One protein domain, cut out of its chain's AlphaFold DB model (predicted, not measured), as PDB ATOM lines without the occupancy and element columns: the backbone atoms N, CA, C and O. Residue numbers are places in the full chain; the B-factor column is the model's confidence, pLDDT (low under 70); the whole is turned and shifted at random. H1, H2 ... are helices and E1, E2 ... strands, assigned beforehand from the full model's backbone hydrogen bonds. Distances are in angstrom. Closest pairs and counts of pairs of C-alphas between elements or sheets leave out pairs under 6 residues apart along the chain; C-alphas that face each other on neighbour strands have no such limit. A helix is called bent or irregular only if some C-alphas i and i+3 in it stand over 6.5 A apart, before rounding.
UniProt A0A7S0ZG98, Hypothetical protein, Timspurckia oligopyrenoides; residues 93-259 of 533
ATOM      1  N   LEU A  93     -21.339 -48.750  21.068       50.72
ATOM      2  CA  LEU A  93     -20.204 -47.901  21.468       50.72
ATOM      3  C   LEU A  93     -20.656 -46.707  22.302       50.72
ATOM      4  O   LEU A  93     -19.998 -46.324  23.267       50.72
ATOM      5  N   THR A  94     -21.792 -46.140  21.906       59.72
ATOM      6  CA  THR A  94     -22.418 -45.011  22.581       59.72
ATOM      7  C   THR A  94     -22.852 -45.414  23.986       59.72
ATOM      8  O   THR A  94     -22.435 -44.757  24.933       59.72
ATOM      9  N   SER A  95     -23.578 -46.524  24.149       61.00
ATOM     10  CA  SER A  95     -24.092 -46.967  25.455       61.00
ATOM     11  C   SER A  95     -22.994 -47.156  26.507       61.00
ATOM     12  O   SER A  95     -23.062 -46.531  27.554       61.00
ATOM     13  N   VAL A  96     -21.923 -47.905  26.223       65.88
ATOM     14  CA  VAL A  96     -20.867 -48.193  27.220       65.88
ATOM     15  C   VAL A  96     -20.112 -46.940  27.677       65.88
ATOM     16  O   VAL A  96     -19.766 -46.817  28.853       65.88
ATOM     17  N   LEU A  97     -19.820 -46.019  26.755       69.38
ATOM     18  CA  LEU A  97     -19.167 -44.754  27.093       69.38
ATOM     19  C   LEU A  97     -20.117 -43.863  27.897       69.38
ATOM     20  O   LEU A  97     -19.737 -43.418  28.978       69.38
ATOM     21  N   LEU A  98     -21.350 -43.675  27.419       73.38
ATOM     22  CA  LEU A  98     -22.380 -42.853  28.063       73.38
ATOM     23  C   LEU A  98     -22.779 -43.375  29.453       73.38
ATOM     24  O   LEU A  98     -22.941 -42.569  30.362       73.38
ATOM     25  N   ASP A  99     -22.852 -44.692  29.653       70.00
ATOM     26  CA  ASP A  99     -23.195 -45.318  30.941       70.00
ATOM     27  C   ASP A  99     -22.146 -45.034  32.025       70.00
ATOM     28  O   ASP A  99     -22.445 -45.029  33.220       70.00
ATOM     29  N   SER A 100     -20.896 -44.790  31.621       66.88
ATOM     30  CA  SER A 100     -19.808 -44.445  32.540       66.88
ATOM     31  C   SER A 100     -19.754 -42.954  32.884       66.88
ATOM     32  O   SER A 100     -19.048 -42.566  33.822       66.88
ATOM     33  N   VAL A 101     -20.466 -42.105  32.138       76.38
ATOM     34  CA  VAL A 101     -20.449 -40.655  32.336       76.38
ATOM     35  C   VAL A 101     -21.333 -40.290  33.519       76.38
ATOM     36  O   VAL A 101     -22.501 -40.659  33.597       76.38
ATOM     37  N   THR A 102     -20.783 -39.505  34.442       72.94
ATOM     38  CA  THR A 102     -21.565 -38.866  35.503       72.94
ATOM     39  C   THR A 102     -21.354 -37.357  35.442       72.94
ATOM     40  O   THR A 102     -20.252 -36.917  35.101       72.94
ATOM     41  N   PRO A 103     -22.360 -36.538  35.807       68.38
ATOM     42  CA  PRO A 103     -22.227 -35.080  35.801       68.38
ATOM     43  C   PRO A 103     -21.080 -34.567  36.684       68.38
ATOM     44  O   PRO A 103     -20.603 -33.458  36.488       68.38
ATOM     45  N   SER A 104     -20.618 -35.359  37.654       74.38
ATOM     46  CA  SER A 104     -19.511 -35.022  38.553       74.38
ATOM     47  C   SER A 104     -18.116 -35.223  37.959       74.38
ATOM     48  O   SER A 104     -17.157 -34.777  38.583       74.38
ATOM     49  N   LYS A 105     -17.968 -35.887  36.802       84.38
ATOM     50  CA  LYS A 105     -16.639 -36.114  36.216       84.38
ATOM     51  C   LYS A 105     -15.993 -34.799  35.762       84.38
ATOM     52  O   LYS A 105     -16.662 -33.958  35.148       84.38
ATOM     53  N   THR A 106     -14.704 -34.653  36.081       88.94
ATOM     54  CA  THR A 106     -13.820 -33.590  35.562       88.94
ATOM     55  C   THR A 106     -13.480 -33.851  34.096       88.94
ATOM     56  O   THR A 106     -13.705 -34.960  33.594       88.94
ATOM     57  N   LEU A 107     -12.921 -32.855  33.404       89.62
ATOM     58  CA  LEU A 107     -12.466 -33.021  32.024       89.62
ATOM     59  C   LEU A 107     -11.493 -34.199  31.908       89.62
ATOM     60  O   LEU A 107     -11.706 -35.111  31.109       89.62
ATOM     61  N   ASN A 108     -10.455 -34.227  32.745       91.62
ATOM     62  CA  ASN A 108      -9.435 -35.267  32.657       91.62
ATOM     63  C   ASN A 108      -9.956 -36.652  33.069       91.62
ATOM     64  O   ASN A 108      -9.466 -37.657  32.558       91.62
ATOM     65  N   GLN A 109     -10.982 -36.744  33.922       91.81
ATOM     66  CA  GLN A 109     -11.655 -38.019  34.198       91.81
ATOM     67  C   GLN A 109     -12.408 -38.558  32.976       91.81
ATOM     68  O   GLN A 109     -12.359 -39.761  32.726       91.81
ATOM     69  N   LEU A 110     -13.058 -37.689  32.197       93.81
ATOM     70  CA  LEU A 110     -13.674 -38.081  30.925       93.81
ATOM     71  C   LEU A 110     -12.610 -38.487  29.896       93.81
ATOM     72  O   LEU A 110     -12.779 -39.481  29.193       93.81
ATOM     73  N   LEU A 111     -11.479 -37.778  29.841       94.88
ATOM     74  CA  LEU A 111     -10.354 -38.156  28.980       94.88
ATOM     75  C   LEU A 111      -9.723 -39.499  29.396       94.88
ATOM     76  O   LEU A 111      -9.317 -40.270  28.530       94.88
ATOM     77  N   LEU A 112      -9.712 -39.849  30.688       95.38
ATOM     78  CA  LEU A 112      -9.293 -41.183  31.146       95.38
ATOM     79  C   LEU A 112     -10.235 -42.291  30.652       95.38
ATOM     80  O   LEU A 112      -9.767 -43.397  30.359       95.38
ATOM     81  N   ASP A 113     -11.536 -42.014  30.526       94.19
ATOM     82  CA  ASP A 113     -12.471 -42.955  29.902       94.19
ATOM     83  C   ASP A 113     -12.158 -43.121  28.409       94.19
ATOM     84  O   ASP A 113     -12.148 -44.250  27.913       94.19
ATOM     85  N   VAL A 114     -11.826 -42.027  27.710       95.31
ATOM     86  CA  VAL A 114     -11.360 -42.062  26.310       95.31
ATOM     87  C   VAL A 114     -10.088 -42.909  26.181       95.31
ATOM     88  O   VAL A 114     -10.063 -43.851  25.390       95.31
ATOM     89  N   ASP A 115      -9.054 -42.648  26.984       96.25
ATOM     90  CA  ASP A 115      -7.792 -43.407  26.972       96.25
ATOM     91  C   ASP A 115      -8.009 -44.901  27.250       96.25
ATOM     92  O   ASP A 115      -7.368 -45.758  26.630       96.25
ATOM     93  N   LYS A 116      -8.950 -45.247  28.137       94.56
ATOM     94  CA  LYS A 116      -9.333 -46.643  28.369       94.56
ATOM     95  C   LYS A 116      -9.854 -47.295  27.086       94.56
ATOM     96  O   LYS A 116      -9.393 -48.384  26.744       94.56
ATOM     97  N   GLN A 117     -10.755 -46.634  26.358       93.00
ATOM     98  CA  GLN A 117     -11.284 -47.159  25.093       93.00
ATOM     99  C   GLN A 117     -10.199 -47.300  24.023       93.00
ATOM    100  O   GLN A 117     -10.119 -48.335  23.361       93.00
ATOM    101  N   VAL A 118      -9.327 -46.297  23.899       95.31
ATOM    102  CA  VAL A 118      -8.195 -46.305  22.960       95.31
ATOM    103  C   VAL A 118      -7.271 -47.496  23.227       95.31
ATOM    104  O   VAL A 118      -6.859 -48.194  22.302       95.31
ATOM    105  N   ARG A 119      -6.977 -47.792  24.498       95.25
ATOM    106  CA  ARG A 119      -6.107 -48.918  24.876       95.25
ATOM    107  C   ARG A 119      -6.760 -50.284  24.706       95.25
ATOM    108  O   ARG A 119      -6.043 -51.257  24.480       95.25
ATOM    109  N   GLU A 120      -8.083 -50.369  24.808       93.44
ATOM    110  CA  GLU A 120      -8.851 -51.598  24.573       93.44
ATOM    111  C   GLU A 120      -9.083 -51.884  23.079       93.44
ATOM    112  O   GLU A 120      -9.469 -53.003  22.722       93.44
ATOM    113  N   ALA A 121      -8.828 -50.907  22.201       93.38
ATOM    114  CA  ALA A 121      -8.998 -51.053  20.764       93.38
ATOM    115  C   ALA A 121      -8.076 -52.145  20.190       93.38
ATOM    116  O   ALA A 121      -6.890 -52.258  20.521       93.38
ATOM    117  N   LYS A 122      -8.644 -52.968  19.304       93.31
ATOM    118  CA  LYS A 122      -7.963 -54.102  18.670       93.31
ATOM    119  C   LYS A 122      -7.910 -53.930  17.164       93.31
ATOM    120  O   LYS A 122      -8.796 -53.314  16.584       93.31
ATOM    121  N   ALA A 123      -6.913 -54.531  16.536       92.56
ATOM    122  CA  ALA A 123      -6.775 -54.600  15.092       92.56
ATOM    123  C   ALA A 123      -6.179 -55.940  14.656       92.56
ATOM    124  O   ALA A 123      -5.606 -56.680  15.460       92.56
ATOM    125  N   TYR A 124      -6.325 -56.260  13.378       90.31
ATOM    126  CA  TYR A 124      -5.730 -57.433  12.750       90.31
ATOM    127  C   TYR A 124      -5.150 -57.052  11.385       90.31
ATOM    128  O   TYR A 124      -5.592 -56.090  10.763       90.31
ATOM    129  N   ALA A 125      -4.150 -57.804  10.929       87.62
ATOM    130  CA  ALA A 125      -3.637 -57.662   9.572       87.62
ATOM    131  C   ALA A 125      -4.651 -58.251   8.581       87.62
ATOM    132  O   ALA A 125      -5.101 -59.382   8.777       87.62
ATOM    133  N   ASP A 126      -4.995 -57.493   7.543       83.44
ATOM    134  CA  ASP A 126      -5.869 -57.927   6.457       83.44
ATOM    135  C   ASP A 126      -5.192 -59.064   5.666       83.44
ATOM    136  O   ASP A 126      -4.187 -58.829   4.983       83.44
ATOM    137  N   PRO A 127      -5.723 -60.301   5.737       71.81
ATOM    138  CA  PRO A 127      -5.125 -61.445   5.059       71.81
ATOM    139  C   PRO A 127      -5.123 -61.302   3.532       71.81
ATOM    140  O   PRO A 127      -4.239 -61.851   2.876       71.81
ATOM    141  N   ALA A 128      -6.097 -60.585   2.961       70.75
ATOM    142  CA  ALA A 128      -6.222 -60.422   1.515       70.75
ATOM    143  C   ALA A 128      -5.184 -59.428   0.973       70.75
ATOM    144  O   ALA A 128      -4.514 -59.711  -0.020       70.75
ATOM    145  N   ALA A 129      -4.990 -58.301   1.665       66.88
ATOM    146  CA  ALA A 129      -3.989 -57.300   1.296       66.88
ATOM    147  C   ALA A 129      -2.554 -57.841   1.421       66.88
ATOM    148  O   ALA A 129      -1.735 -57.647   0.518       66.88
ATOM    149  N   ALA A 130      -2.278 -58.594   2.494       65.81
ATOM    150  CA  ALA A 130      -0.977 -59.223   2.710       65.81
ATOM    151  C   ALA A 130      -0.614 -60.224   1.595       65.81
ATOM    152  O   ALA A 130       0.553 -60.329   1.223       65.81
ATOM    153  N   ALA A 131      -1.605 -60.931   1.040       63.59
ATOM    154  CA  ALA A 131      -1.406 -61.894  -0.042       63.59
ATOM    155  C   ALA A 131      -1.262 -61.245  -1.433       63.59
ATOM    156  O   ALA A 131      -0.580 -61.804  -2.288       63.59
ATOM    157  N   ALA A 132      -1.900 -60.094  -1.669       61.41
ATOM    158  CA  ALA A 132      -1.967 -59.467  -2.991       61.41
ATOM    159  C   ALA A 132      -0.795 -58.517  -3.298       61.41
ATOM    160  O   ALA A 132      -0.304 -58.506  -4.424       61.41
ATOM    161  N   HIS A 133      -0.340 -57.730  -2.315       58.91
ATOM    162  CA  HIS A 133       0.612 -56.632  -2.557       58.91
ATOM    163  C   HIS A 133       1.914 -56.744  -1.752       58.91
ATOM    164  O   HIS A 133       2.805 -55.916  -1.915       58.91
ATOM    165  N   GLY A 134       2.034 -57.734  -0.858       65.12
ATOM    166  CA  GLY A 134       3.160 -57.832   0.081       65.12
ATOM    167  C   GLY A 134       3.199 -56.712   1.133       65.12
ATOM    168  O   GLY A 134       4.132 -56.654   1.928       65.12
ATOM    169  N   ILE A 135       2.181 -55.844   1.158       68.69
ATOM    170  CA  ILE A 135       2.022 -54.731   2.096       68.69
ATOM    171  C   ILE A 135       1.086 -55.174   3.221       68.69
ATOM    172  O   ILE A 135      -0.011 -55.688   2.978       68.69
ATOM    173  N   ILE A 136       1.508 -54.968   4.468       79.81
ATOM    174  CA  ILE A 136       0.679 -55.253   5.642       79.81
ATOM    175  C   ILE A 136      -0.324 -54.109   5.800       79.81
ATOM    176  O   ILE A 136       0.041 -53.008   6.205       79.81
ATOM    177  N   LYS A 137      -1.595 -54.389   5.508       85.88
ATOM    178  CA  LYS A 137      -2.710 -53.492   5.818       85.88
ATOM    179  C   LYS A 137      -3.323 -53.872   7.161       85.88
ATOM    180  O   LYS A 137      -3.671 -55.032   7.376       85.88
ATOM    181  N   VAL A 138      -3.465 -52.910   8.060       89.12
ATOM    182  CA  VAL A 138      -4.004 -53.104   9.408       89.12
ATOM    183  C   VAL A 138      -5.444 -52.605   9.458       89.12
ATOM    184  O   VAL A 138      -5.749 -51.505   9.010       89.12
ATOM    185  N   VAL A 139      -6.343 -53.422  10.008       88.00
ATOM    186  CA  VAL A 139      -7.777 -53.122  10.099       88.00
ATOM    187  C   VAL A 139      -8.212 -53.134  11.560       88.00
ATOM    188  O   VAL A 139      -8.023 -54.134  12.262       88.00
ATOM    189  N   ARG A 140      -8.803 -52.027  12.032       91.06
ATOM    190  CA  ARG A 140      -9.367 -51.924  13.387       91.06
ATOM    191  C   ARG A 140     -10.635 -52.767  13.504       91.06
ATOM    192  O   ARG A 140     -11.494 -52.768  12.629       91.06
ATOM    193  N   VAL A 141     -10.759 -53.478  14.617       87.62
ATOM    194  CA  VAL A 141     -11.967 -54.215  14.982       87.62
ATOM    195  C   VAL A 141     -13.030 -53.214  15.416       87.62
ATOM    196  O   VAL A 141     -12.863 -52.514  16.416       87.62
ATOM    197  N   ILE A 142     -14.147 -53.191  14.696       79.25
ATOM    198  CA  ILE A 142     -15.326 -52.414  15.075       79.25
ATOM    199  C   ILE A 142     -16.021 -53.131  16.240       79.25
ATOM    200  O   ILE A 142     -16.299 -54.332  16.168       79.25
ATOM    201  N   LYS A 143     -16.304 -52.416  17.335       67.06
ATOM    202  CA  LYS A 143     -17.017 -53.001  18.481       67.06
ATOM    203  C   LYS A 143     -18.414 -53.473  18.077       67.06
ATOM    204  O   LYS A 143     -19.116 -52.789  17.342       67.06
ATOM    205  N   GLY A 144     -18.796 -54.650  18.569       67.38
ATOM    206  CA  GLY A 144     -20.040 -55.333  18.197       67.38
ATOM    207  C   GLY A 144     -19.883 -56.314  17.029       67.38
ATOM    208  O   GLY A 144     -20.729 -57.185  16.848       67.38
ATOM    209  N   GLN A 145     -18.776 -56.254  16.277       77.38
ATOM    210  CA  GLN A 145     -18.443 -57.275  15.282       77.38
ATOM    211  C   GLN A 145     -17.605 -58.404  15.891       77.38
ATOM    212  O   GLN A 145     -16.839 -58.207  16.839       77.38
ATOM    213  N   SER A 146     -17.729 -59.608  15.327       76.31
ATOM    214  CA  SER A 146     -16.896 -60.746  15.716       76.31
ATOM    215  C   SER A 146     -15.442 -60.487  15.319       76.31
ATOM    216  O   SER A 146     -15.091 -60.548  14.141       76.31
ATOM    217  N   ALA A 147     -14.588 -60.230  16.307       80.12
ATOM    218  CA  ALA A 147     -13.157 -60.058  16.093       80.12
ATOM    219  C   ALA A 147     -12.504 -61.380  15.635       80.12
ATOM    220  O   ALA A 147     -12.766 -62.429  16.235       80.12
ATOM    221  N   PRO A 148     -11.606 -61.361  14.633       86.00
ATOM    222  CA  PRO A 148     -10.777 -62.518  14.316       86.00
ATOM    223  C   PRO A 148      -9.938 -62.954  15.523       86.00
ATOM    224  O   PRO A 148      -9.493 -62.121  16.313       86.00
ATOM    225  N   LYS A 149      -9.627 -64.253  15.637       85.62
ATOM    226  CA  LYS A 149      -8.721 -64.765  16.691       85.62
ATOM    227  C   LYS A 149      -7.320 -64.143  16.629       85.62
ATOM    228  O   LYS A 149      -6.617 -64.121  17.631       85.62
ATOM    229  N   SER A 150      -6.920 -63.657  15.455       85.38
ATOM    230  CA  SER A 150      -5.657 -62.956  15.219       85.38
ATOM    231  C   SER A 150      -5.660 -61.499  15.690       85.38
ATOM    232  O   SER A 150      -4.607 -60.867  15.643       85.38
ATOM    233  N   ALA A 151      -6.801 -60.955  16.132       89.81
ATOM    234  CA  ALA A 151      -6.894 -59.571  16.570       89.81
ATOM    235  C   ALA A 151      -6.034 -59.320  17.818       89.81
ATOM    236  O   ALA A 151      -6.181 -59.975  18.853       89.81
ATOM    237  N   LYS A 152      -5.151 -58.329  17.716       91.44
ATOM    238  CA  LYS A 152      -4.236 -57.879  18.771       91.44
ATOM    239  C   LYS A 152      -4.610 -56.470  19.217       91.44
ATOM    240  O   LYS A 152      -5.341 -55.776  18.521       91.44
ATOM    241  N   LEU A 153      -4.116 -56.046  20.380       94.50
ATOM    242  CA  LEU A 153      -4.271 -54.660  20.824       94.50
ATOM    243  C   LEU A 153      -3.529 -53.718  19.873       94.50
ATOM    244  O   LEU A 153      -2.404 -54.011  19.464       94.50
ATOM    245  N   LEU A 154      -4.143 -52.576  19.561       94.50
ATOM    246  CA  LEU A 154      -3.513 -51.539  18.744       94.50
ATOM    247  C   LEU A 154      -2.323 -50.903  19.465       94.50
ATOM    248  O   LEU A 154      -1.256 -50.754  18.875       94.50
ATOM    249  N   CYS A 155      -2.497 -50.595  20.754       94.88
ATOM    250  CA  CYS A 155      -1.499 -49.909  21.573       94.88
ATOM    251  C   CYS A 155      -0.276 -50.772  21.919       94.88
ATOM    252  O   CYS A 155       0.784 -50.232  22.224       94.88
ATOM    253  N   LYS A 156      -0.406 -52.103  21.867       94.75
ATOM    254  CA  LYS A 156       0.662 -53.051  22.198       94.75
ATOM    255  C   LYS A 156       0.587 -54.274  21.297       94.75
ATOM    256  O   LYS A 156      -0.211 -55.191  21.518       94.75
ATOM    257  N   VAL A 157       1.457 -54.304  20.297       90.00
ATOM    258  CA  VAL A 157       1.450 -55.340  19.267       90.00
ATOM    259  C   VAL A 157       2.298 -56.515  19.742       90.00
ATOM    260  O   VAL A 157       3.527 -56.481  19.758       90.00
ATOM    261  N   SER A 158       1.639 -57.582  20.193       86.75
ATOM    262  CA  SER A 158       2.339 -58.724  20.784       86.75
ATOM    263  C   SER A 158       3.282 -59.406  19.786       86.75
ATOM    264  O   SER A 158       2.896 -59.729  18.657       86.75
ATOM    265  N   GLY A 159       4.517 -59.660  20.228       85.69
ATOM    266  CA  GLY A 159       5.539 -60.377  19.462       85.69
ATOM    267  C   GLY A 159       6.342 -59.536  18.463       85.69
ATOM    268  O   GLY A 159       7.192 -60.104  17.792       85.69
ATOM    269  N   THR A 160       6.110 -58.220  18.363       87.88
ATOM    270  CA  THR A 160       6.847 -57.339  17.428       87.88
ATOM    271  C   THR A 160       7.772 -56.337  18.121       87.88
ATOM    272  O   THR A 160       8.582 -55.699  17.460       87.88
ATOM    273  N   GLY A 161       7.650 -56.170  19.443       88.00
ATOM    274  CA  GLY A 161       8.377 -55.144  20.199       88.00
ATOM    275  C   GLY A 161       7.779 -53.736  20.093       88.00
ATOM    276  O   GLY A 161       8.269 -52.830  20.757       88.00
ATOM    277  N   VAL A 162       6.705 -53.552  19.315       91.62
ATOM    278  CA  VAL A 162       6.011 -52.265  19.177       91.62
ATOM    279  C   VAL A 162       5.007 -52.080  20.315       91.62
ATOM    280  O   VAL A 162       4.033 -52.831  20.443       91.62
ATOM    281  N   ASP A 163       5.249 -51.063  21.137       95.81
ATOM    282  CA  ASP A 163       4.433 -50.707  22.296       95.81
ATOM    283  C   ASP A 163       4.303 -49.178  22.386       95.81
ATOM    284  O   ASP A 163       5.226 -48.488  22.806       95.81
ATOM    285  N   PHE A 164       3.142 -48.646  21.995       97.25
ATOM    286  CA  PHE A 164       2.832 -47.211  22.038       97.25
ATOM    287  C   PHE A 164       2.566 -46.707  23.462       97.25
ATOM    288  O   PHE A 164       2.357 -45.510  23.680       97.25
ATOM    289  N   THR A 165       2.516 -47.608  24.450       96.31
ATOM    290  CA  THR A 165       2.251 -47.220  25.833       96.31
ATOM    291  C   THR A 165       3.486 -46.702  26.545       96.31
ATOM    292  O   THR A 165       3.333 -45.928  27.480       96.31
ATOM    293  N   VAL A 166       4.688 -47.069  26.105       94.19
ATOM    294  CA  VAL A 166       5.950 -46.714  26.765       94.19
ATOM    295  C   VAL A 166       6.835 -45.852  25.861       94.19
ATOM    296  O   VAL A 166       6.666 -45.885  24.642       94.19
ATOM    297  N   PRO A 167       7.792 -45.093  26.427       90.75
ATOM    298  CA  PRO A 167       8.771 -44.363  25.630       90.75
ATOM    299  C   PRO A 167       9.587 -45.304  24.738       90.75
ATOM    300  O   PRO A 167       9.956 -46.410  25.147       90.75
ATOM    301  N   VAL A 168       9.904 -44.853  23.524       89.75
ATOM    302  CA  VAL A 168      10.725 -45.624  22.584       89.75
ATOM    303  C   VAL A 168      12.175 -45.647  23.070       89.75
ATOM    304  O   VAL A 168      12.807 -44.606  23.221       89.75
ATOM    305  N   ALA A 169      12.715 -46.847  23.297       86.44
ATOM    306  CA  ALA A 169      14.063 -47.052  23.837       86.44
ATOM    307  C   ALA A 169      15.169 -47.160  22.764       86.44
ATOM    308  O   ALA A 169      16.301 -47.524  23.084       86.44
ATOM    309  N   ALA A 170      14.854 -46.906  21.488       86.62
ATOM    310  CA  ALA A 170      15.830 -47.022  20.408       86.62
ATOM    311  C   ALA A 170      16.908 -45.915  20.512       86.62
ATOM    312  O   ALA A 170      16.550 -44.752  20.721       86.62
ATOM    313  N   PRO A 171      18.214 -46.238  20.376       85.50
ATOM    314  CA  PRO A 171      19.308 -45.301  20.670       85.50
ATOM    315  C   PRO A 171      19.318 -44.015  19.836       85.50
ATOM    316  O   PRO A 171      19.819 -42.989  20.285       85.50
ATOM    317  N   ASP A 172      18.797 -44.072  18.615       91.94
ATOM    318  CA  ASP A 172      18.731 -42.973  17.656       91.94
ATOM    319  C   ASP A 172      17.372 -42.257  17.651       91.94
ATOM    320  O   ASP A 172      17.224 -41.227  16.993       91.94
ATOM    321  N   TYR A 173      16.389 -42.736  18.422       90.50
ATOM    322  CA  TYR A 173      15.040 -42.171  18.428       90.50
ATOM    323  C   TYR A 173      15.030 -40.693  18.813       90.50
ATOM    324  O   TYR A 173      14.462 -39.877  18.094       90.50
ATOM    325  N   THR A 174      15.717 -40.320  19.895       87.12
ATOM    326  CA  THR A 174      15.775 -38.929  20.378       87.12
ATOM    327  C   THR A 174      16.617 -38.012  19.491       87.12
ATOM    328  O   THR A 174      16.544 -36.797  19.632       87.12
ATOM    329  N   ALA A 175      17.417 -38.568  18.573       90.31
ATOM    330  CA  ALA A 175      18.112 -37.782  17.553       90.31
ATOM    331  C   ALA A 175      17.184 -37.426  16.376       90.31
ATOM    332  O   ALA A 175      17.408 -36.434  15.687       90.31
ATOM    333  N   VAL A 176      16.137 -38.224  16.140       90.56
ATOM    334  CA  VAL A 176      15.165 -38.018  15.054       90.56
ATOM    335  C   VAL A 176      13.905 -37.304  15.555       90.56
ATOM    336  O   VAL A 176      13.356 -36.437  14.868       90.56
ATOM    337  N   VAL A 177      13.426 -37.660  16.745       88.25
ATOM    338  CA  VAL A 177      12.189 -37.171  17.361       88.25
ATOM    339  C   VAL A 177      12.521 -36.225  18.513       88.25
ATOM    340  O   VAL A 177      13.081 -36.640  19.522       88.25
ATOM    341  N   SER A 178      12.140 -34.956  18.356       87.25
ATOM    342  CA  SER A 178      12.464 -33.876  19.300       87.25
ATOM    343  C   SER A 178      11.558 -33.856  20.531       87.25
ATOM    344  O   SER A 178      12.031 -33.590  21.628       87.25
ATOM    345  N   ASN A 179      10.271 -34.179  20.354       84.25
ATOM    346  CA  ASN A 179       9.268 -34.181  21.421       84.25
ATOM    347  C   ASN A 179       8.664 -35.586  21.558       84.25
ATOM    348  O   ASN A 179       7.579 -35.818  21.021       84.25
ATOM    349  N   PRO A 180       9.364 -36.552  22.187       89.44
ATOM    350  CA  PRO A 180       8.816 -37.880  22.438       89.44
ATOM    351  C   PRO A 180       7.514 -37.804  23.233       89.44
ATOM    352  O   PRO A 180       7.366 -36.949  24.101       89.44
ATOM    353  N   ILE A 181       6.587 -38.711  22.933       92.25
ATOM    354  CA  ILE A 181       5.365 -38.891  23.711       92.25
ATOM    355  C   ILE A 181       4.909 -40.346  23.627       92.25
ATOM    356  O   ILE A 181       5.121 -41.013  22.612       92.25
ATOM    357  N   CYS A 182       4.268 -40.846  24.681       95.94
ATOM    358  CA  CYS A 182       3.639 -42.167  24.705       95.94
ATOM    359  C   CYS A 182       2.311 -42.144  25.477       95.94
ATOM    360  O   CYS A 182       2.020 -41.207  26.222       95.94
ATOM    361  N   LEU A 183       1.489 -43.193  25.343       96.62
ATOM    362  CA  LEU A 183       0.174 -43.218  26.001       96.62
ATOM    363  C   LEU A 183       0.276 -43.188  27.537       96.62
ATOM    364  O   LEU A 183      -0.660 -42.737  28.197       96.62
ATOM    365  N   ASN A 184       1.360 -43.692  28.147       94.81
ATOM    366  CA  ASN A 184       1.531 -43.599  29.604       94.81
ATOM    367  C   ASN A 184       1.806 -42.166  30.062       94.81
ATOM    368  O   ASN A 184       1.280 -41.778  31.100       94.81
ATOM    369  N   GLU A 185       2.554 -41.381  29.287       87.25
ATOM    370  CA  GLU A 185       2.760 -39.957  29.569       87.25
ATOM    371  C   GLU A 185       1.450 -39.177  29.450       87.25
ATOM    372  O   GLU A 185       1.105 -38.437  30.366       87.25
ATOM    373  N   MET A 186       0.657 -39.413  28.398       95.06
ATOM    374  CA  MET A 186      -0.667 -38.787  28.255       95.06
ATOM    375  C   MET A 186      -1.606 -39.161  29.411       95.06
ATOM    376  O   MET A 186      -2.270 -38.307  29.994       95.06
ATOM    377  N   ARG A 187      -1.640 -40.440  29.804       95.12
ATOM    378  CA  ARG A 187      -2.413 -40.894  30.971       95.12
ATOM    379  C   ARG A 187      -1.948 -40.227  32.262       95.12
ATOM    380  O   ARG A 187      -2.777 -39.928  33.117       95.12
ATOM    381  N   GLU A 188      -0.648 -40.014  32.420       80.06
ATOM    382  CA  GLU A 188      -0.106 -39.314  33.580       80.06
ATOM    383  C   GLU A 188      -0.480 -37.826  33.559       80.06
ATOM    384  O   GLU A 188      -0.927 -37.317  34.584       80.06
ATOM    385  N   LYS A 189      -0.443 -37.165  32.392       81.75
ATOM    386  CA  LYS A 189      -0.988 -35.808  32.202       81.75
ATOM    387  C   LYS A 189      -2.454 -35.734  32.632       81.75
ATOM    388  O   LYS A 189      -2.803 -34.851  33.407       81.75
ATOM    389  N   MET A 190      -3.293 -36.694  32.233       89.31
ATOM    390  CA  MET A 190      -4.696 -36.738  32.673       89.31
ATOM    391  C   MET A 190      -4.836 -36.914  34.189       89.31
ATOM    392  O   MET A 190      -5.594 -36.198  34.830       89.31
ATOM    393  N   LYS A 191      -4.093 -37.847  34.798       78.94
ATOM    394  CA  LYS A 191      -4.136 -38.062  36.259       78.94
ATOM    395  C   LYS A 191      -3.662 -36.849  37.052       78.94
ATOM    396  O   LYS A 191      -4.144 -36.614  38.155       78.94
ATOM    397  N   GLN A 192      -2.710 -36.109  36.494       70.94
ATOM    398  CA  GLN A 192      -2.212 -34.850  37.038       70.94
ATOM    399  C   GLN A 192      -3.107 -33.662  36.664       70.94
ATOM    400  O   GLN A 192      -2.824 -32.545  37.091       70.94
ATOM    401  N   GLU A 193      -4.204 -33.905  35.935       78.69
ATOM    402  CA  GLU A 193      -5.183 -32.907  35.512       78.69
ATOM    403  C   GLU A 193      -4.530 -31.771  34.690       78.69
ATOM    404  O   GLU A 193      -4.790 -30.592  34.912       78.69
ATOM    405  N   MET A 194      -3.627 -32.147  33.775       74.56
ATOM    406  CA  MET A 194      -2.789 -31.248  32.965       74.56
ATOM    407  C   MET A 194      -3.396 -30.871  31.610       74.56
ATOM    408  O   MET A 194      -2.823 -30.027  30.930       74.56
ATOM    409  N   TYR A 195      -4.483 -31.516  31.176       83.38
ATOM    410  CA  TYR A 195      -5.204 -31.074  29.985       83.38
ATOM    411  C   TYR A 195      -6.299 -30.099  30.394       83.38
ATOM    412  O   TYR A 195      -7.168 -30.455  31.193       83.38
ATOM    413  N   SER A 196      -6.262 -28.904  29.812       81.56
ATOM    414  CA  SER A 196      -7.263 -27.846  30.015       81.56
ATOM    415  C   SER A 196      -8.345 -27.862  28.930       81.56
ATOM    416  O   SER A 196      -9.353 -27.156  29.017       81.56
ATOM    417  N   SER A 197      -8.149 -28.681  27.894       90.12
ATOM    418  CA  SER A 197      -9.138 -28.955  26.857       90.12
ATOM    419  C   SER A 197      -8.970 -30.354  26.267       90.12
ATOM    420  O   SER A 197      -7.869 -30.903  26.184       90.12
ATOM    421  N   SER A 198     -10.069 -30.919  25.776       92.25
ATOM    422  CA  SER A 198     -10.061 -32.154  24.982       92.25
ATOM    423  C   SER A 198      -9.193 -32.034  23.720       92.25
ATOM    424  O   SER A 198      -8.596 -33.019  23.280       92.25
ATOM    425  N   LYS A 199      -9.049 -30.817  23.177       92.69
ATOM    426  CA  LYS A 199      -8.168 -30.509  22.045       92.69
ATOM    427  C   LYS A 199      -6.693 -30.776  22.351       92.69
ATOM    428  O   LYS A 199      -6.018 -31.356  21.509       92.69
ATOM    429  N   GLU A 200      -6.199 -30.410  23.532       88.06
ATOM    430  CA  GLU A 200      -4.795 -30.650  23.902       88.06
ATOM    431  C   GLU A 200      -4.463 -32.147  23.964       88.06
ATOM    432  O   GLU A 200      -3.397 -32.566  23.519       88.06
ATOM    433  N   TYR A 201      -5.395 -32.974  24.447       95.19
ATOM    434  CA  TYR A 201      -5.246 -34.430  24.399       95.19
ATOM    435  C   TYR A 201      -5.204 -34.955  22.954       95.19
ATOM    436  O   TYR A 201      -4.378 -35.806  22.618       95.19
ATOM    437  N   VAL A 202      -6.056 -34.427  22.067       96.94
ATOM    438  CA  VAL A 202      -6.022 -34.774  20.634       96.94
ATOM    439  C   VAL A 202      -4.702 -34.364  19.990       96.94
ATOM    440  O   VAL A 202      -4.177 -35.102  19.156       96.94
ATOM    441  N   ASP A 203      -4.161 -33.204  20.347       90.44
ATOM    442  CA  ASP A 203      -2.904 -32.716  19.788       90.44
ATOM    443  C   ASP A 203      -1.713 -33.586  20.235       90.44
ATOM    444  O   ASP A 203      -0.855 -33.901  19.410       90.44
ATOM    445  N   ASP A 204      -1.727 -34.120  21.459       95.31
ATOM    446  CA  ASP A 204      -0.772 -35.143  21.910       95.31
ATOM    447  C   ASP A 204      -0.924 -36.485  21.165       95.31
ATOM    448  O   ASP A 204       0.071 -37.115  20.795       95.31
ATOM    449  N   MET A 205      -2.157 -36.919  20.873       98.06
ATOM    450  CA  MET A 205      -2.403 -38.106  20.039       98.06
ATOM    451  C   MET A 205      -1.906 -37.906  18.598       98.06
ATOM    452  O   MET A 205      -1.325 -38.818  18.000       98.06
ATOM    453  N   LYS A 206      -2.075 -36.704  18.031       96.12
ATOM    454  CA  LYS A 206      -1.500 -36.341  16.725       96.12
ATOM    455  C   LYS A 206       0.023 -36.288  16.778       96.12
ATOM    456  O   LYS A 206       0.661 -36.717  15.820       96.12
ATOM    457  N   LEU A 207       0.611 -35.801  17.872       95.50
ATOM    458  CA  LEU A 207       2.059 -35.799  18.076       95.50
ATOM    459  C   LEU A 207       2.612 -37.230  18.116       95.50
ATOM    460  O   LEU A 207       3.610 -37.507  17.452       95.50
ATOM    461  N   LEU A 208       1.936 -38.158  18.805       97.06
ATOM    462  CA  LEU A 208       2.287 -39.583  18.795       97.06
ATOM    463  C   LEU A 208       2.335 -40.134  17.360       97.06
ATOM    464  O   LEU A 208       3.315 -40.777  16.972       97.06
ATOM    465  N   LEU A 209       1.310 -39.850  16.552       97.94
ATOM    466  CA  LEU A 209       1.264 -40.251  15.145       97.94
ATOM    467  C   LEU A 209       2.378 -39.591  14.316       97.94
ATOM    468  O   LEU A 209       3.087 -40.274  13.574       97.94
ATOM    469  N   ALA A 210       2.568 -38.280  14.453       95.94
ATOM    470  CA  ALA A 210       3.587 -37.535  13.723       95.94
ATOM    471  C   ALA A 210       4.997 -38.064  14.026       95.94
ATOM    472  O   ALA A 210       5.775 -38.313  13.105       95.94
ATOM    473  N   ASN A 211       5.302 -38.323  15.298       95.38
ATOM    474  CA  ASN A 211       6.563 -38.924  15.727       95.38
ATOM    475  C   ASN A 211       6.738 -40.342  15.175       95.38
ATOM    476  O   ASN A 211       7.828 -40.702  14.726       95.38
ATOM    477  N   THR A 212       5.658 -41.129  15.162       96.88
ATOM    478  CA  THR A 212       5.659 -42.484  14.598       96.88
ATOM    479  C   THR A 212       6.025 -42.453  13.115       96.88
ATOM    480  O   THR A 212       6.950 -43.158  12.720       96.88
ATOM    481  N   ARG A 213       5.390 -41.586  12.316       96.00
ATOM    482  CA  ARG A 213       5.697 -41.413  10.884       96.00
ATOM    483  C   ARG A 213       7.087 -40.820  10.639       96.00
ATOM    484  O   ARG A 213       7.750 -41.163   9.665       96.00
ATOM    485  N   LYS A 214       7.552 -39.922  11.514       93.94
ATOM    486  CA  LYS A 214       8.874 -39.292  11.381       93.94
ATOM    487  C   LYS A 214      10.002 -40.317  11.502       93.94
ATOM    488  O   LYS A 214      10.971 -40.232  10.741       93.94
ATOM    489  N   TYR A 215       9.865 -41.241  12.456       95.69
ATOM    490  CA  TYR A 215      10.862 -42.262  12.773       95.69
ATOM    491  C   TYR A 215      10.743 -43.513  11.889       95.69
ATOM    492  O   TYR A 215      11.749 -43.982  11.361       95.69
ATOM    493  N   ASN A 216       9.530 -44.034  11.680       92.69
ATOM    494  CA  ASN A 216       9.301 -45.251  10.899       92.69
ATOM    495  C   ASN A 216       9.064 -44.888   9.428       92.69
ATOM    496  O   ASN A 216       7.968 -44.478   9.051       92.69
ATOM    497  N   ARG A 217      10.107 -45.016   8.601       88.00
ATOM    498  CA  ARG A 217      10.061 -44.721   7.160       88.00
ATOM    499  C   ARG A 217      10.296 -45.998   6.363       88.00
ATOM    500  O   ARG A 217      11.263 -46.692   6.646       88.00
ATOM    501  N   GLY A 218       9.470 -46.238   5.348       86.75
ATOM    502  CA  GLY A 218       9.558 -47.416   4.480       86.75
ATOM    503  C   GLY A 218       8.268 -48.235   4.491       86.75
ATOM    504  O   GLY A 218       7.582 -48.316   5.510       86.75
ATOM    505  N   ALA A 219       7.923 -48.827   3.348       82.81
ATOM    506  CA  ALA A 219       6.683 -49.590   3.181       82.81
ATOM    507  C   ALA A 219       6.636 -50.844   4.081       82.81
ATOM    508  O   ALA A 219       5.569 -51.296   4.483       82.81
ATOM    509  N   GLU A 220       7.797 -51.390   4.438       84.25
ATOM    510  CA  GLU A 220       7.958 -52.574   5.282       84.25
ATOM    511  C   GLU A 220       7.640 -52.331   6.768       84.25
ATOM    512  O   GLU A 220       7.281 -53.267   7.486       84.25
ATOM    513  N   VAL A 221       7.740 -51.080   7.229       89.06
ATOM    514  CA  VAL A 221       7.407 -50.660   8.603       89.06
ATOM    515  C   VAL A 221       6.160 -49.779   8.676       89.06
ATOM    516  O   VAL A 221       5.750 -49.395   9.770       89.06
ATOM    517  N   ASP A 222       5.517 -49.496   7.541       91.00
ATOM    518  CA  ASP A 222       4.343 -48.619   7.459       91.00
ATOM    519  C   ASP A 222       3.156 -49.116   8.300       91.00
ATOM    520  O   ASP A 222       2.387 -48.329   8.851       91.00
ATOM    521  N   TRP A 223       3.064 -50.427   8.529       92.94
ATOM    522  CA  TRP A 223       2.074 -51.000   9.443       92.94
ATOM    523  C   TRP A 223       2.158 -50.403  10.860       92.94
ATOM    524  O   TRP A 223       1.138 -50.308  11.538       92.94
ATOM    525  N   ILE A 224       3.332 -49.949  11.319       94.56
ATOM    526  CA  ILE A 224       3.484 -49.260  12.612       94.56
ATOM    527  C   ILE A 224       2.759 -47.907  12.575       94.56
ATOM    528  O   ILE A 224       2.044 -47.561  13.517       94.56
ATOM    529  N   CYS A 225       2.891 -47.160  11.477       95.75
ATOM    530  CA  CYS A 225       2.183 -45.899  11.263       95.75
ATOM    531  C   CYS A 225       0.667 -46.118  11.221       95.75
ATOM    532  O   CYS A 225      -0.062 -45.417  11.922       95.75
ATOM    533  N   GLN A 226       0.204 -47.160  10.524       95.06
ATOM    534  CA  GLN A 226      -1.216 -47.529  10.487       95.06
ATOM    535  C   GLN A 226      -1.774 -47.827  11.890       95.06
ATOM    536  O   GLN A 226      -2.889 -47.425  12.213       95.06
ATOM    537  N   HIS A 227      -1.006 -48.472  12.778       96.06
ATOM    538  CA  HIS A 227      -1.436 -48.656  14.172       96.06
ATOM    539  C   HIS A 227      -1.638 -47.322  14.907       96.06
ATOM    540  O   HIS A 227      -2.636 -47.167  15.615       96.06
ATOM    541  N   ALA A 228      -0.717 -46.365  14.750       97.25
ATOM    542  CA  ALA A 228      -0.837 -45.044  15.366       97.25
ATOM    543  C   ALA A 228      -2.035 -44.250  14.811       97.25
ATOM    544  O   ALA A 228      -2.720 -43.563  15.567       97.25
ATOM    545  N   GLU A 229      -2.332 -44.388  13.518       97.00
ATOM    546  CA  GLU A 229      -3.503 -43.776  12.876       97.00
ATOM    547  C   GLU A 229      -4.808 -44.328  13.441       97.00
ATOM    548  O   GLU A 229      -5.679 -43.562  13.848       97.00
ATOM    549  N   LEU A 230      -4.914 -45.653  13.553       96.56
ATOM    550  CA  LEU A 230      -6.104 -46.305  14.099       96.56
ATOM    551  C   LEU A 230      -6.306 -46.005  15.595       96.56
ATOM    552  O   LEU A 230      -7.444 -46.010  16.069       96.56
ATOM    553  N   LEU A 231      -5.231 -45.737  16.349       97.25
ATOM    554  CA  LEU A 231      -5.318 -45.238  17.728       97.25
ATOM    555  C   LEU A 231      -5.889 -43.816  17.780       97.25
ATOM    556  O   LEU A 231      -6.754 -43.543  18.614       97.25
ATOM    557  N   LEU A 232      -5.427 -42.922  16.899       97.62
ATOM    558  CA  LEU A 232      -5.963 -41.563  16.787       97.62
ATOM    559  C   LEU A 232      -7.437 -41.585  16.362       97.62
ATOM    560  O   LEU A 232      -8.248 -40.884  16.958       97.62
ATOM    561  N   GLU A 233      -7.800 -42.421  15.392       95.00
ATOM    562  CA  GLU A 233      -9.186 -42.588  14.945       95.00
ATOM    563  C   GLU A 233     -10.093 -43.055  16.094       95.00
ATOM    564  O   GLU A 233     -11.130 -42.446  16.352       95.00
ATOM    565  N   ALA A 234      -9.663 -44.068  16.859       94.38
ATOM    566  CA  ALA A 234     -10.398 -44.532  18.034       94.38
ATOM    567  C   ALA A 234     -10.571 -43.428  19.096       94.38
ATOM    568  O   ALA A 234     -11.625 -43.341  19.727       94.38
ATOM    569  N   ALA A 235      -9.558 -42.577  19.293       96.06
ATOM    570  CA  ALA A 235      -9.643 -41.451  20.219       96.06
ATOM    571  C   ALA A 235     -10.647 -40.393  19.741       96.06
ATOM    572  O   ALA A 235     -11.484 -39.955  20.529       96.06
ATOM    573  N   LEU A 236     -10.598 -40.019  18.459       95.56
ATOM    574  CA  LEU A 236     -11.504 -39.035  17.863       95.56
ATOM    575  C   LEU A 236     -12.962 -39.501  17.909       95.56
ATOM    576  O   LEU A 236     -13.830 -38.724  18.296       95.56
ATOM    577  N   GLU A 237     -13.234 -40.774  17.610       91.88
ATOM    578  CA  GLU A 237     -14.582 -41.343  17.744       91.88
ATOM    579  C   GLU A 237     -15.116 -41.236  19.177       91.88
ATOM    580  O   GLU A 237     -16.266 -40.852  19.389       91.88
ATOM    581  N   CYS A 238     -14.286 -41.550  20.176       91.94
ATOM    582  CA  CYS A 238     -14.686 -41.449  21.580       91.94
ATOM    583  C   CYS A 238     -14.936 -39.994  22.001       91.94
ATOM    584  O   CYS A 238     -15.875 -39.727  22.751       91.94
ATOM    585  N   ILE A 239     -14.120 -39.056  21.514       94.62
ATOM    586  CA  ILE A 239     -14.293 -37.623  21.779       94.62
ATOM    587  C   ILE A 239     -15.589 -37.109  21.167       94.62
ATOM    588  O   ILE A 239     -16.329 -36.414  21.854       94.62
ATOM    589  N   GLU A 240     -15.912 -37.488  19.931       92.81
ATOM    590  CA  GLU A 240     -17.176 -37.094  19.300       92.81
ATOM    591  C   GLU A 240     -18.391 -37.631  20.071       92.81
ATOM    592  O   GLU A 240     -19.360 -36.904  20.282       92.81
ATOM    593  N   VAL A 241     -18.325 -38.865  20.588       90.56
ATOM    594  CA  VAL A 241     -19.383 -39.423  21.452       90.56
ATOM    595  C   VAL A 241     -19.525 -38.639  22.764       90.56
ATOM    596  O   VAL A 241     -20.643 -38.414  23.228       90.56
ATOM    597  N   LEU A 242     -18.412 -38.221  23.375       91.88
ATOM    598  CA  LEU A 242     -18.401 -37.534  24.673       91.88
ATOM    599  C   LEU A 242     -18.461 -36.004  24.586       91.88
ATOM    600  O   LEU A 242     -18.530 -35.345  25.624       91.88
ATOM    601  N   LYS A 243     -18.480 -35.437  23.380       92.56
ATOM    602  CA  LYS A 243     -18.418 -33.998  23.111       92.56
ATOM    603  C   LYS A 243     -19.285 -33.119  24.024       92.56
ATOM    604  O   LYS A 243     -18.716 -32.230  24.654       92.56
ATOM    605  N   PRO A 244     -20.602 -33.367  24.208       89.94
ATOM    606  CA  PRO A 244     -21.420 -32.511  25.073       89.94
ATOM    607  C   PRO A 244     -20.965 -32.515  26.542       89.94
ATOM    608  O   PRO A 244     -21.114 -31.517  27.243       89.94
ATOM    609  N   TYR A 245     -20.388 -33.619  27.024       91.88
ATOM    610  CA  TYR A 245     -19.888 -33.728  28.396       91.88
ATOM    611  C   TYR A 245     -18.512 -33.091  28.560       91.88
ATOM    612  O   TYR A 245     -18.254 -32.462  29.586       91.88
ATOM    613  N   LEU A 246     -17.650 -33.236  27.550       91.81
ATOM    614  CA  LEU A 246     -16.337 -32.598  27.508       91.81
ATOM    615  C   LEU A 246     -16.488 -31.075  27.481       91.81
ATOM    616  O   LEU A 246     -15.921 -30.402  28.335       91.81
ATOM    617  N   GLU A 247     -17.338 -30.537  26.605       91.19
ATOM    618  CA  GLU A 247     -17.615 -29.095  26.532       91.19
ATOM    619  C   GLU A 247     -18.198 -28.555  27.850       91.19
ATOM    620  O   GLU A 247     -17.783 -27.502  28.338       91.19
ATOM    621  N   ALA A 248     -19.108 -29.302  28.486       88.00
ATOM    622  CA  ALA A 248     -19.655 -28.932  29.789       88.00
ATOM    623  C   ALA A 248     -18.616 -29.003  30.926       88.00
ATOM    624  O   ALA A 248     -18.685 -28.223  31.876       88.00
ATOM    625  N   ALA A 249     -17.668 -29.943  30.886       86.94
ATOM    626  CA  ALA A 249     -16.563 -30.011  31.844       86.94
ATOM    627  C   ALA A 249     -15.572 -28.855  31.645       86.94
ATOM    628  O   ALA A 249     -15.265 -28.153  32.608       86.94
ATOM    629  N   GLU A 250     -15.175 -28.583  30.401       89.94
ATOM    630  CA  GLU A 250     -14.304 -27.459  30.039       89.94
ATOM    631  C   GLU A 250     -14.905 -26.108  30.455       89.94
ATOM    632  O   GLU A 250     -14.197 -25.236  30.960       89.94
ATOM    633  N   ALA A 251     -16.215 -25.914  30.267       84.50
ATOM    634  CA  ALA A 251     -16.903 -24.696  30.692       84.50
ATOM    635  C   ALA A 251     -16.864 -24.514  32.219       84.50
ATOM    636  O   ALA A 251     -16.515 -23.439  32.702       84.50
ATOM    637  N   ARG A 252     -17.141 -25.583  32.980       78.56
ATOM    638  CA  ARG A 252     -17.083 -25.558  34.452       78.56
ATOM    639  C   ARG A 252     -15.685 -25.229  34.967       78.56
ATOM    640  O   ARG A 252     -15.550 -24.455  35.911       78.56
ATOM    641  N   GLU A 253     -14.648 -25.780  34.344       73.31
ATOM    642  CA  GLU A 253     -13.256 -25.514  34.722       73.31
ATOM    643  C   GLU A 253     -12.835 -24.072  34.389       73.31
ATOM    644  O   GLU A 253     -12.192 -23.410  35.206       73.31
ATOM    645  N   LYS A 254     -13.293 -23.522  33.256       68.00
ATOM    646  CA  LYS A 254     -13.095 -22.102  32.905       68.00
ATOM    647  C   LYS A 254     -13.800 -21.150  33.873       68.00
ATOM    648  O   LYS A 254     -13.264 -20.080  34.168       68.00
ATOM    649  N   ASP A 255     -14.961 -21.525  34.402       58.19
ATOM    650  CA  ASP A 255     -15.697 -20.708  35.374       58.19
ATOM    651  C   ASP A 255     -15.033 -20.700  36.762       58.19
ATOM    652  O   ASP A 255     -15.035 -19.666  37.434       58.19
ATOM    653  N   ILE A 256     -14.371 -21.793  37.164       53.88
ATOM    654  CA  ILE A 256     -13.536 -21.837  38.381       53.88
ATOM    655  C   ILE A 256     -12.363 -20.846  38.276       53.88
ATOM    656  O   ILE A 256     -12.039 -20.155  39.244       53.88
ATOM    657  N   ILE A 257     -11.757 -20.734  37.091       47.44
ATOM    658  CA  ILE A 257     -10.651 -19.808  36.798       47.44
ATOM    659  C   ILE A 257     -11.124 -18.336  36.783       47.44
ATOM    660  O   ILE A 257     -10.368 -17.428  37.136       47.44
ATOM    661  N   ARG A 258     -12.391 -18.091  36.422       37.06
ATOM    662  CA  ARG A 258     -12.998 -16.753  36.284       37.06
ATOM    663  C   ARG A 258     -13.603 -16.166  37.561       37.06
ATOM    664  O   ARG A 258     -14.141 -15.061  37.481       37.06
ATOM    665  N   VAL A 259     -13.532 -16.834  38.720       35.31
ATOM    666  CA  VAL A 259     -14.059 -16.265  39.975       35.31
ATOM    667  C   VAL A 259     -13.364 -14.929  40.267       35.31
ATOM    668  O   VAL A 259     -12.203 -14.867  40.679       35.31
TER     669      VAL A 259
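AT A GLANCE: This is residues 93 to 259 of the 533 residues of the protein "Hypothetical protein" of Timspurckia oligopyrenoides (UniProt A0A7S0ZG98). Picture a flat body built on a long helical hairpin, H6 and H7a, with H2 crossing H7a and H5 side by side with H2. Toward one end lie the antiparallel strands E1 and E2, with H3 beyond them; toward the other, bent H7 turns off into its arm H7b. The printed part has 167 residues, with seven named helices and two strands in the order H1 H2 E1 H3 E2 H4 H5 H6 H7, mostly helix. It is compact, with a radius of gyration of the C-alphas of 17.3 A, and spans 60 by 42 by 20 A.

HOW THE PARTS SIT: Start at H1, residues 93 to 99, which only just touches H7a, residues 222 to 241, with 3 pairs of C-alphas within 8 A, the closest Thr 94 and Val 241 at 6.5 A. H7, residues 222 to 257, was assigned as one helix by its hydrogen bonds but is bent, with C-alphas 241 and 244 8.1 A apart; H7b, residues 244 to 257, is about perpendicular to H7a at 77 degrees. H2, residues 107 to 120, touches H7a with residues 114 to 118 alone, closest C-alphas Val 118 and Ala 234, 5.7 A, and touches H5, residues 183 to 191, closest C-alphas Asn 108 and Met 190, 5.0 A. In E1, residues 122 to 125, and E2, residues 138 to 140, N 124 and O 139 are within hydrogen-bond range at 2.9 A. H3, residues 127 to 133, touches no helix. H4, residues 173 to 176, only just touches H6, residues 198 to 215, with 3 pairs within 8 A, closest C-alphas Val 176 and Tyr 215, 6.5 A. H6 and H7a form a hairpin at a shallow tilt of 7 degrees, closest C-alphas Leu 209 and Ala 228, 5.2 A. Every O i to N i+4 pair is within hydrogen-bond range in H2, H3, H5, H6, H7a and H7b, and 2 of 3 in H1; H4 is too short for one.

IN THESE COORDINATES: Find C-alpha 93 at (-20.204, -47.901, 21.468), where H1 begins. H2 is 20.3 A long, H6 26.2 A and H7a 29.0 A; H7b ends at C-alpha 257, (-10.651, -19.808, 36.798).

THE WHOLE: The two C-alphas farthest apart, Ala 132 and Val 259, are 62.1 A apart. The printed part has no cut; the link E2 to H4, residues 141 to 172, is long. Confidence is under 70 in 22 residues, among them 129 to 135 and 254 to 259.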